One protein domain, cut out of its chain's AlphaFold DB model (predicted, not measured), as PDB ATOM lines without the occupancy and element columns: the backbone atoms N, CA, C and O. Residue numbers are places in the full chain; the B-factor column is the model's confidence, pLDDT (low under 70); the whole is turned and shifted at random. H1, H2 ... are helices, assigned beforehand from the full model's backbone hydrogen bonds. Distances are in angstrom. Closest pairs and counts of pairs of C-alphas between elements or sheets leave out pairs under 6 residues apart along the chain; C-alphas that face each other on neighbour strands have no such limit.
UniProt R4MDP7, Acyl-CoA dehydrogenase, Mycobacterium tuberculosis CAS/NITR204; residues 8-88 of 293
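What this domain is: This is residues 8 to 88 of the 293 residues of the protein "Acyl-CoA dehydrogenase" of Mycobacterium tuberculosis CAS/NITR204 (UniProt R4MDP7). The longest helix, H2, makes one side of the domain, and two helices side by side, H1 and H3, make the other, with H2 running roughly back against the direction of that pair. Two long links join the sides: residues 23 to 34 lead from H1 across to H2, and residues 51 to 68 loop back from H2 to H3; after H3, residues 82 to 88 return towards the H2 side. The printed part has 81 residues with three named helices, in the order H1, H2, H3, and no named strand; the class is all helix, with 44 of the residues in the named helices. The whole is compact, with a radius of gyration of the C-alphas of 12.6 A, and the C-alphas span 38 by 26 by 17 A along their three main axes.

Where its parts are: H2, residues 35 to 50, is the longest helix, with 16 residues; it runs from C-alpha 35 at (218.504, 242.968, 138.742) to C-alpha 50 at (218.426, 229.157, 120.663), a length of 22.8 A. H1, residues 8 to 22, begins at C-alpha 8, at (201.535, 217.823, 113.898), and measures 21.1 A from first to last C-alpha. H3, residues 69 to 81, measures 18.4 A and ends at C-alpha 81, at (201.941, 224.428, 132.755).

How they stand to each other: H2 touches no helix: H1 and H2 are apart, and H2 and H3 are apart, with no C-alpha of the one within 8 A of the other. H1 and H3 touch, with 14 pairs of C-alphas within 8 A. Their closest C-alphas are those of Arg 17 and Glu 78, 6.0 A apart. Their centres are 9.7 A apart, and their lines stand at a shallow tilt of 31 degrees, the same way. In H1, H2 and H3 every O i to N i+4 pair of the backbone is within hydrogen-bond range.

The domain as a whole: The two C-alphas farthest apart are those of Glu 8 and Ala 35, at 39.2 A, and the first and last printed C-alphas, of Glu 8 and Ala 88, are 29.2 A apart. The printed part has no cut. The link from H1 to H2 is long, with 12 residues, whose C-alphas lie 9 to 21 A from the mean of all C-alphas. The link from H2 to H3 is long too, with 18 residues, whose C-alphas lie 5 to 18 A from that mean. The mean pLDDT of the printed part is 95.9, and no printed residue of this model is under 70.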
ATOM      1  N   GLU A   8     200.477 216.805 113.935       95.06
ATOM      2  CA  GLU A   8     201.535 217.823 113.898       95.06
ATOM      3  C   GLU A   8     201.517 218.683 115.167       95.06
ATOM      4  O   GLU A   8     202.545 218.849 115.831       95.06
ATOM      5  N   THR A   9     200.338 219.160 115.563       95.06
ATOM      6  CA  THR A   9     200.154 219.952 116.779       95.06
ATOM      7  C   THR A   9     200.489 219.134 118.028       95.06
ATOM      8  O   THR A   9     201.121 219.647 118.954       95.06
ATOM      9  N   LEU A  10     200.115 217.849 118.064       96.56
ATOM     10  CA  LEU A  10     200.454 216.941 119.166       96.56
ATOM     11  C   LEU A  10     201.963 216.673 119.252       96.56
ATOM     12  O   LEU A  10     202.521 216.664 120.352       96.56
ATOM     13  N   ALA A  11     202.633 216.495 118.111       97.44
ATOM     14  CA  ALA A  11     204.083 216.342 118.061       97.44
ATOM     15  C   ALA A  11     204.793 217.608 118.564       97.44
ATOM     16  O   ALA A  11     205.694 217.514 119.399       97.44
ATOM     17  N   PHE A  12     204.339 218.791 118.141       97.62
ATOM     18  CA  PHE A  12     204.864 220.065 118.630       97.62
ATOM     19  C   PHE A  12     204.621 220.255 120.137       97.62
ATOM     20  O   PHE A  12     205.523 220.667 120.866       97.62
ATOM     21  N   GLN A  13     203.438 219.895 120.645       97.38
ATOM     22  CA  GLN A  13     203.160 219.919 122.086       97.38
ATOM     23  C   GLN A  13     204.157 219.046 122.863       97.38
ATOM     24  O   GLN A  13     204.664 219.461 123.910       97.38
ATOM     25  N   ALA A  14     204.438 217.838 122.366       98.25
ATOM     26  CA  ALA A  14     205.396 216.928 122.981       98.25
ATOM     27  C   ALA A  14     206.825 217.498 122.961       98.25
ATOM     28  O   ALA A  14     207.489 217.463 123.996       98.25
ATOM     29  N   GLU A  15     207.255 218.088 121.839       98.25
ATOM     30  CA  GLU A  15     208.551 218.772 121.705       98.25
ATOM     31  C   GLU A  15     208.714 219.871 122.766       98.25
ATOM     32  O   GLU A  15     209.693 219.882 123.514       98.25
ATOM     33  N   VAL A  16     207.736 220.779 122.877       98.31
ATOM     34  CA  VAL A  16     207.785 221.886 123.845       98.31
ATOM     35  C   VAL A  16     207.838 221.353 125.275       98.31
ATOM     36  O   VAL A  16     208.617 221.839 126.098       98.31
ATOM     37  N   ARG A  17     207.036 220.331 125.580       98.00
ATOM     38  CA  ARG A  17     206.996 219.706 126.905       98.00
ATOM     39  C   ARG A  17     208.335 219.074 127.283       98.00
ATOM     40  O   ARG A  17     208.794 219.264 128.409       98.00
ATOM     41  N   GLU A  18     208.946 218.331 126.365       98.44
ATOM     42  CA  GLU A  18     210.257 217.712 126.569       98.44
ATOM     43  C   GLU A  18     211.338 218.777 126.764       98.44
ATOM     44  O   GLU A  18     212.109 218.707 127.724       98.44
ATOM     45  N   PHE A  19     211.335 219.816 125.926       98.62
ATOM     46  CA  PHE A  19     212.268 220.930 126.033       98.62
ATOM     47  C   PHE A  19     212.185 221.631 127.396       98.62
ATOM     48  O   PHE A  19     213.212 221.852 128.045       98.62
ATOM     49  N   LEU A  20     210.975 221.966 127.854       98.25
ATOM     50  CA  LEU A  20     210.768 222.638 129.139       98.25
ATOM     51  C   LEU A  20     211.197 221.754 130.315       98.25
ATOM     52  O   LEU A  20     211.818 222.250 131.252       98.25
ATOM     53  N   ALA A  21     210.919 220.448 130.256       97.88
ATOM     54  CA  ALA A  21     211.353 219.502 131.281       97.88
ATOM     55  C   ALA A  21     212.885 219.378 131.334       97.88
ATOM     56  O   ALA A  21     213.472 219.436 132.416       97.88
ATOM     57  N   ALA A  22     213.542 219.276 130.175       98.12
ATOM     58  CA  ALA A  22     214.998 219.197 130.075       98.12
ATOM     59  C   ALA A  22     215.699 220.479 130.562       98.12
ATOM     60  O   ALA A  22     216.808 220.420 131.090       98.12
ATOM     61  N   ASN A  23     215.039 221.634 130.432       97.88
ATOM     62  CA  ASN A  23     215.582 222.937 130.808       97.88
ATOM     63  C   ASN A  23     215.008 223.495 132.117       97.88
ATOM     64  O   ASN A  23     215.221 224.670 132.418       97.88
ATOM     65  N   ALA A  24     214.333 222.676 132.930       96.31
ATOM     66  CA  ALA A  24     213.655 223.124 134.149       96.31
ATOM     67  C   ALA A  24     214.570 223.904 135.114       96.31
ATOM     68  O   ALA A  24     214.137 224.870 135.735       96.31
ATOM     69  N   ALA A  25     215.855 223.539 135.198       95.31
ATOM     70  CA  ALA A  25     216.841 224.232 136.033       95.31
ATOM     71  C   ALA A  25     217.220 225.639 135.527       95.31
ATOM     72  O   ALA A  25     217.737 226.444 136.299       95.31
ATOM     73  N   SER A  26     216.977 225.934 134.247       95.50
ATOM     74  CA  SER A  26     217.219 227.248 133.634       95.50
ATOM     75  C   SER A  26     215.991 228.164 133.685       95.50
ATOM     76  O   SER A  26     216.109 229.348 133.369       95.50
ATOM     77  N   ILE A  27     214.820 227.641 134.074       96.50
ATOM     78  CA  ILE A  27     213.601 228.441 134.210       96.50
ATOM     79  C   ILE A  27     213.799 229.451 135.355       96.50
ATOM     80  O   ILE A  27     214.182 229.056 136.461       96.50
ATOM     81  N   PRO A  28     213.535 230.754 135.133       96.94
ATOM     82  CA  PRO A  28     213.731 231.760 136.166       96.94
ATOM     83  C   PRO A  28     212.825 231.529 137.375       96.94
ATOM     84  O   PRO A  28     211.661 231.154 137.242       96.94
ATOM     85  N   THR A  29     213.355 231.804 138.564       95.38
ATOM     86  CA  THR A  29     212.637 231.603 139.837       95.38
ATOM     87  C   THR A  29     212.419 232.900 140.611       95.38
ATOM     88  O   THR A  29     211.580 232.952 141.510       95.38
ATOM     89  N   LYS A  30     213.159 233.959 140.266       93.50
ATOM     90  CA  LYS A  30     213.084 235.280 140.900       93.50
ATOM     91  C   LYS A  30     212.298 236.253 140.032       93.50
ATOM     92  O   LYS A  30     212.298 236.128 138.817       93.50
ATOM     93  N   SER A  31     211.661 237.244 140.655       91.50
ATOM     94  CA  SER A  31     210.966 238.307 139.921       91.50
ATOM     95  C   SER A  31     211.929 239.073 139.012       91.50
ATOM     96  O   SER A  31     212.985 239.511 139.461       91.50
ATOM     97  N   TYR A  32     211.528 239.326 137.767       92.00
ATOM     98  CA  TYR A  32     212.240 240.225 136.850       92.00
ATOM     99  C   TYR A  32     212.195 241.717 137.238       92.00
ATOM    100  O   TYR A  32     212.659 242.561 136.474       92.00
ATOM    101  N   ASP A  33     211.635 242.046 138.406       93.12
ATOM    102  CA  ASP A  33     211.548 243.412 138.928       93.12
ATOM    103  C   ASP A  33     212.776 243.807 139.769       93.12
ATOM    104  O   ASP A  33     212.868 244.931 140.258       93.12
ATOM    105  N   ASN A  34     213.753 242.909 139.902       93.06
ATOM    106  CA  ASN A  34     215.078 243.199 140.440       93.06
ATOM    107  C   ASN A  34     216.171 242.716 139.476       93.06
ATOM    108  O   ASN A  34     215.923 241.907 138.583       93.06
ATOM    109  N   ALA A  35     217.398 243.208 139.668       94.00
ATOM    110  CA  ALA A  35     218.504 242.968 138.742       94.00
ATOM    111  C   ALA A  35     218.839 241.476 138.563       94.00
ATOM    112  O   ALA A  35     219.119 241.035 137.449       94.00
ATOM    113  N   GLU A  36     218.796 240.693 139.644       95.69
ATOM    114  CA  GLU A  36     219.131 239.270 139.593       95.69
ATOM    115  C   GLU A  36     218.073 238.472 138.828       95.69
ATOM    116  O   GLU A  36     218.408 237.725 137.907       95.69
ATOM    117  N   GLY A  37     216.794 238.646 139.167       96.00
ATOM    118  CA  GLY A  37     215.723 237.976 138.442       96.00
ATOM    119  C   GLY A  37     215.647 238.452 136.996       96.00
ATOM    120  O   GLY A  37     215.526 237.631 136.093       96.00
ATOM    121  N   PHE A  38     215.847 239.742 136.721       96.94
ATOM    122  CA  PHE A  38     215.887 240.229 135.344       96.94
ATOM    123  C   PHE A  38     216.979 239.533 134.516       96.94
ATOM    124  O   PHE A  38     216.722 239.122 133.383       96.94
ATOM    125  N   ALA A  39     218.172 239.327 135.085       97.25
ATOM    126  CA  ALA A  39     219.246 238.589 134.426       97.25
ATOM    127  C   ALA A  39     218.872 237.117 134.157       97.25
ATOM    128  O   ALA A  39     219.124 236.628 133.055       97.25
ATOM    129  N   GLN A  40     218.216 236.435 135.108       97.81
ATOM    130  CA  GLN A  40     217.700 235.073 134.894       97.81
ATOM    131  C   GLN A  40     216.701 235.029 133.733       97.81
ATOM    132  O   GLN A  40     216.800 234.179 132.853       97.81
ATOM    133  N   HIS A  41     215.757 235.970 133.696       97.88
ATOM    134  CA  HIS A  41     214.743 236.041 132.648       97.88
ATOM    135  C   HIS A  41     215.334 236.354 131.271       97.88
ATOM    136  O   HIS A  41     214.922 235.753 130.283       97.88
ATOM    137  N   ARG A  42     216.321 237.253 131.193       97.69
ATOM    138  CA  ARG A  42     217.025 237.557 129.941       97.69
ATOM    139  C   ARG A  42     217.832 236.361 129.435       97.69
ATOM    140  O   ARG A  42     217.862 236.109 128.235       97.69
ATOM    141  N   TYR A  43     218.467 235.611 130.336       98.06
ATOM    142  CA  TYR A  43     219.118 234.349 129.980       98.06
ATOM    143  C   TYR A  43     218.100 233.325 129.466       98.06
ATOM    144  O   TYR A  43     218.330 232.673 128.453       98.06
ATOM    145  N   TRP A  44     216.940 233.231 130.109       98.19
ATOM    146  CA  TRP A  44     215.871 232.346 129.664       98.19
ATOM    147  C   TRP A  44     215.313 232.716 128.280       98.19
ATOM    148  O   TRP A  44     215.086 231.827 127.464       98.19
ATOM    149  N   ASP A  45     215.182 234.010 127.965       97.94
ATOM    150  CA  ASP A  45     214.840 234.474 126.612       97.94
ATOM    151  C   ASP A  45     215.851 233.971 125.563       97.94
ATOM    152  O   ASP A  45     215.452 233.533 124.481       97.94
ATOM    153  N   ARG A  46     217.152 233.961 125.894       98.19
ATOM    154  CA  ARG A  46     218.202 233.388 125.035       98.19
ATOM    155  C   ARG A  46     218.028 231.879 124.856       98.19
ATOM    156  O   ARG A  46     218.055 231.414 123.724       98.19
ATOM    157  N   VAL A  47     217.803 231.132 125.938       98.38
ATOM    158  CA  VAL A  47     217.596 229.671 125.887       98.38
ATOM    159  C   VAL A  47     216.398 229.309 125.004       98.38
ATOM    160  O   VAL A  47     216.488 228.411 124.168       98.38
ATOM    161  N   LEU A  48     215.288 230.044 125.131       98.31
ATOM    162  CA  LEU A  48     214.126 229.881 124.257       98.31
ATOM    163  C   LEU A  48     214.453 230.226 122.805       98.31
ATOM    164  O   LEU A  48     213.995 229.537 121.899       98.31
ATOM    165  N   PHE A  49     215.212 231.292 122.559       98.19
ATOM    166  CA  PHE A  49     215.589 231.696 121.208       98.19
ATOM    167  C   PHE A  49     216.497 230.679 120.517       98.19
ATOM    168  O   PHE A  49     216.246 230.346 119.364       98.19
ATOM    169  N   ASP A  50     217.499 230.149 121.217       97.88
ATOM    170  CA  ASP A  50     218.426 229.157 120.663       97.88
ATOM    171  C   ASP A  50     217.699 227.846 120.310       97.88
ATOM    172  O   ASP A  50     218.068 227.156 119.362       97.88
ATOM    173  N   ALA A  51     216.604 227.542 121.016       97.75
ATOM    174  CA  ALA A  51     215.682 226.457 120.683       97.75
ATOM    175  C   ALA A  51     214.640 226.830 119.611       97.75
ATOM    176  O   ALA A  51     213.810 226.004 119.242       97.75
ATOM    177  N   GLY A  52     214.615 228.074 119.127       97.50
ATOM    178  CA  GLY A  52     213.616 228.577 118.182       97.50
ATOM    179  C   GLY A  52     212.208 228.711 118.769       97.50
ATOM    180  O   GLY A  52     211.244 228.681 118.016       97.50
ATOM    181  N   LEU A  53     212.061 228.812 120.092       97.69
ATOM    182  CA  LEU A  53     210.784 228.867 120.819       97.69
ATOM    183  C   LEU A  53     210.404 230.272 121.323       97.69
ATOM    184  O   LEU A  53     209.290 230.477 121.797       97.69
ATOM    185  N   SER A  54     211.298 231.262 121.214       96.00
ATOM    186  CA  SER A  54     211.053 232.621 121.731       96.00
ATOM    187  C   SER A  54     209.901 233.347 121.014       96.00
ATOM    188  O   SER A  54     209.037 233.949 121.657       96.00
ATOM    189  N   VAL A  55     209.865 233.256 119.679       96.44
ATOM    190  CA  VAL A  55     208.946 234.001 118.799       96.44
ATOM    191  C   VAL A  55     208.419 233.122 117.658       96.44
ATOM    192  O   VAL A  55     208.509 233.473 116.487       96.44
ATOM    193  N   ILE A  56     207.880 231.943 117.981       96.62
ATOM    194  CA  ILE A  56     207.587 230.887 116.991       96.62
ATOM    195  C   ILE A  56     206.730 231.327 115.790       96.62
ATOM    196  O   ILE A  56     206.904 230.789 114.703       96.62
ATOM    197  N   THR A  57     205.850 232.318 115.948       95.50
ATOM    198  CA  THR A  57     204.971 232.821 114.875       95.50
ATOM    199  C   THR A  57     205.639 233.822 113.940       95.50
ATOM    200  O   THR A  57     205.049 234.213 112.936       95.50
ATOM    201  N   TRP A  58     206.842 234.296 114.267       97.19
ATOM    202  CA  TRP A  58     207.570 235.222 113.406       97.19
ATOM    203  C   TRP A  58     208.188 234.489 112.215       97.19
ATOM    204  O   TRP A  58     208.451 233.285 112.303       97.19
ATOM    205  N   PRO A  59     208.509 235.224 111.134       97.56
ATOM    206  CA  PRO A  59     209.312 234.686 110.051       97.56
ATOM    207  C   PRO A  59     210.632 234.088 110.534       97.56
ATOM    208  O   PRO A  59     211.328 234.696 111.356       97.56
ATOM    209  N   ALA A  60     211.031 232.952 109.964       97.12
ATOM    210  CA  ALA A  60     212.278 232.268 110.298       97.12
ATOM    211  C   ALA A  60     213.509 233.167 110.125       97.12
ATOM    212  O   ALA A  60     214.436 233.122 110.933       97.12
ATOM    213  N   LYS A  61     213.489 234.079 109.141       96.38
ATOM    214  CA  LYS A  61     214.564 235.069 108.948       96.38
ATOM    215  C   LYS A  61     214.784 236.010 110.143       96.38
ATOM    216  O   LYS A  61     215.840 236.624 110.239       96.38
ATOM    217  N   TYR A  62     213.805 236.121 111.040       97.75
ATOM    218  CA  TYR A  62     213.877 236.919 112.265       97.75
ATOM    219  C   TYR A  62     213.980 236.061 113.535       97.75
ATOM    220  O   TYR A  62     213.817 236.581 114.637       97.75
ATOM    221  N   GLY A  63     214.264 234.760 113.391       95.56
ATOM    222  CA  GLY A  63     214.434 233.816 114.498       95.56
ATOM    223  C   GLY A  63     213.147 233.150 114.991       95.56
ATOM    224  O   GLY A  63     213.150 232.554 116.066       95.56
ATOM    225  N   GLY A  64     212.050 233.265 114.237       96.81
ATOM    226  CA  GLY A  64     210.833 232.488 114.475       96.81
ATOM    227  C   GLY A  64     210.831 231.140 113.751       96.81
ATOM    228  O   GLY A  64     211.868 230.663 113.292       96.81
ATOM    229  N   ARG A  65     209.650 230.525 113.645       97.12
ATOM    230  CA  ARG A  65     209.431 229.237 112.965       97.12
ATOM    231  C   ARG A  65     208.362 229.306 111.870       97.12
ATOM    232  O   ARG A  65     207.945 228.260 111.390       97.12
ATOM    233  N   ASP A  66     207.870 230.502 111.530       96.25
ATOM    234  CA  ASP A  66     206.685 230.680 110.675       96.25
ATOM    235  C   ASP A  66     205.475 229.853 111.172       96.25
ATOM    236  O   ASP A  66     204.625 229.417 110.395       96.25
ATOM    237  N   ALA A  67     205.405 229.602 112.486       95.44
ATOM    238  CA  ALA A  67     204.442 228.675 113.058       95.44
ATOM    239  C   ALA A  67     203.019 229.259 113.040       95.44
ATOM    240  O   ALA A  67     202.834 230.462 113.273       95.44
ATOM    241  N   PRO A  68     201.989 228.418 112.843       93.44
ATOM    242  CA  PRO A  68     200.606 228.859 112.933       93.44
ATOM    243  C   PRO A  68     200.261 229.303 114.359       93.44
ATOM    244  O   PRO A  68     200.849 228.859 115.348       93.44
ATOM    245  N   LEU A  69     199.234 230.147 114.483       90.12
ATOM    246  CA  LEU A  69     198.766 230.651 115.779       90.12
ATOM    247  C   LEU A  69     198.386 229.523 116.756       90.12
ATOM    248  O   LEU A  69     198.573 229.678 117.960       90.12
ATOM    249  N   LEU A  70     197.892 228.387 116.253       90.94
ATOM    250  CA  LEU A  70     197.567 227.228 117.085       90.94
ATOM    251  C   LEU A  70     198.799 226.687 117.824       90.94
ATOM    252  O   LEU A  70     198.727 226.452 119.027       90.94
ATOM    253  N   HIS A  71     199.945 226.573 117.146       94.94
ATOM    254  CA  HIS A  71     201.194 226.167 117.794       94.94
ATOM    255  C   HIS A  71     201.608 227.182 118.859       94.94
ATOM    256  O   HIS A  71     202.100 226.802 119.913       94.94
ATOM    257  N   TRP A  72     201.358 228.475 118.649       94.44
ATOM    258  CA  TRP A  72     201.639 229.474 119.681       94.44
ATOM    259  C   TRP A  72     200.782 229.277 120.931       94.44
ATOM    260  O   TRP A  72     201.314 229.325 122.036       94.44
ATOM    261  N   ILE A  73     199.490 228.981 120.770       91.25
ATOM    262  CA  ILE A  73     198.600 228.663 121.897       91.25
ATOM    263  C   ILE A  73     199.131 227.442 122.660       91.25
ATOM    264  O   ILE A  73     199.300 227.508 123.874       91.25
ATOM    265  N   VAL A  74     199.463 226.368 121.941       94.38
ATOM    266  CA  VAL A  74     199.998 225.124 122.516       94.38
ATOM    267  C   VAL A  74     201.325 225.352 123.240       94.38
ATOM    268  O   VAL A  74     201.523 224.845 124.343       94.38
ATOM    269  N   PHE A  75     202.221 226.154 122.659       96.31
ATOM    270  CA  PHE A  75     203.472 226.540 123.303       96.31
ATOM    271  C   PHE A  75     203.215 227.265 124.626       96.31
ATOM    272  O   PHE A  75     203.804 226.903 125.641       96.31
ATOM    273  N   GLU A  76     202.334 228.269 124.640       94.75
ATOM    274  CA  GLU A  76     202.039 229.028 125.856       94.75
ATOM    275  C   GLU A  76     201.374 228.159 126.935       94.75
ATOM    276  O   GLU A  76     201.687 228.313 128.117       94.75
ATOM    277  N   GLU A  77     200.481 227.240 126.550       92.69
ATOM    278  CA  GLU A  77     199.875 226.267 127.466       92.69
ATOM    279  C   GLU A  77     200.937 225.410 128.150       92.69
ATOM    280  O   GLU A  77     200.992 225.376 129.380       92.69
ATOM    281  N   GLU A  78     201.836 224.789 127.385       95.88
ATOM    282  CA  GLU A  78     202.922 223.988 127.956       95.88
ATOM    283  C   GLU A  78     203.902 224.839 128.778       95.88
ATOM    284  O   GLU A  78     204.315 224.424 129.863       95.88
ATOM    285  N   TYR A  79     204.217 226.053 128.319       96.50
ATOM    286  CA  TYR A  79     205.105 226.997 128.998       96.50
ATOM    287  C   TYR A  79     204.609 227.342 130.407       96.50
ATOM    288  O   TYR A  79     205.338 227.192 131.392       96.50
ATOM    289  N   PHE A  80     203.344 227.754 130.538       94.31
ATOM    290  CA  PHE A  80     202.780 228.086 131.845       94.31
ATOM    291  C   PHE A  80     202.453 226.848 132.684       94.31
ATOM    292  O   PHE A  80     202.560 226.914 133.912       94.31
ATOM    293  N   ARG A  81     202.120 225.711 132.058       90.94
ATOM    294  CA  ARG A  81     201.941 224.428 132.755       90.94
ATOM    295  C   ARG A  81     203.238 223.947 133.408       90.94
ATOM    296  O   ARG A  81     203.193 223.404 134.509       90.94
ATOM    297  N   ALA A  82     204.390 224.212 132.789       93.62
ATOM    298  CA  ALA A  82     205.711 223.966 133.372       93.62
ATOM    299  C   ALA A  82     206.083 224.946 134.506       93.62
ATOM    300  O   ALA A  82     207.149 224.824 135.105       93.62
ATOM    301  N   GLY A  83     205.223 225.922 134.818       91.94
ATOM    302  CA  GLY A  83     205.470 226.926 135.852       91.94
ATOM    303  C   GLY A  83     206.415 228.047 135.419       91.94
ATOM    304  O   GLY A  83     206.878 228.800 136.277       91.94
ATOM    305  N   ALA A  84     206.699 228.186 134.120       94.19
ATOM    306  CA  ALA A  84     207.609 229.211 133.636       94.19
ATOM    307  C   ALA A  84     207.014 230.631 133.796       94.19
ATOM    308  O   ALA A  84     205.805 230.837 133.623       94.19
ATOM    309  N   PRO A  85     207.837 231.635 134.153       93.25
ATOM    310  CA  PRO A  85     207.358 232.978 134.456       93.25
ATOM    311  C   PRO A  85     207.275 233.859 133.197       93.25
ATOM    312  O   PRO A  85     207.619 233.446 132.091       93.25
ATOM    313  N   GLY A  86     206.828 235.109 133.350       92.31
ATOM    314  CA  GLY A  86     206.821 236.078 132.245       92.31
ATOM    315  C   GLY A  86     208.219 236.313 131.658       92.31
ATOM    316  O   GLY A  86     209.216 236.160 132.344       92.31
ATOM    317  N   ARG A  87     208.312 236.714 130.391       93.69
ATOM    318  CA  ARG A  87     209.589 236.913 129.675       93.69
ATOM    319  C   ARG A  87     210.080 238.360 129.752       93.69
ATOM    320  O   ARG A  87     209.251 239.277 129.697       93.69
ATOM    321  N   ALA A  88     211.395 238.589 129.842       95.56
ATOM    322  CA  ALA A  88     211.959 239.948 129.869       95.56
ATOM    323  C   ALA A  88     211.809 240.645 128.504       95.56
ATOM    324  O   ALA A  88     211.529 241.847 128.450       95.56
TER     325      ALA A  88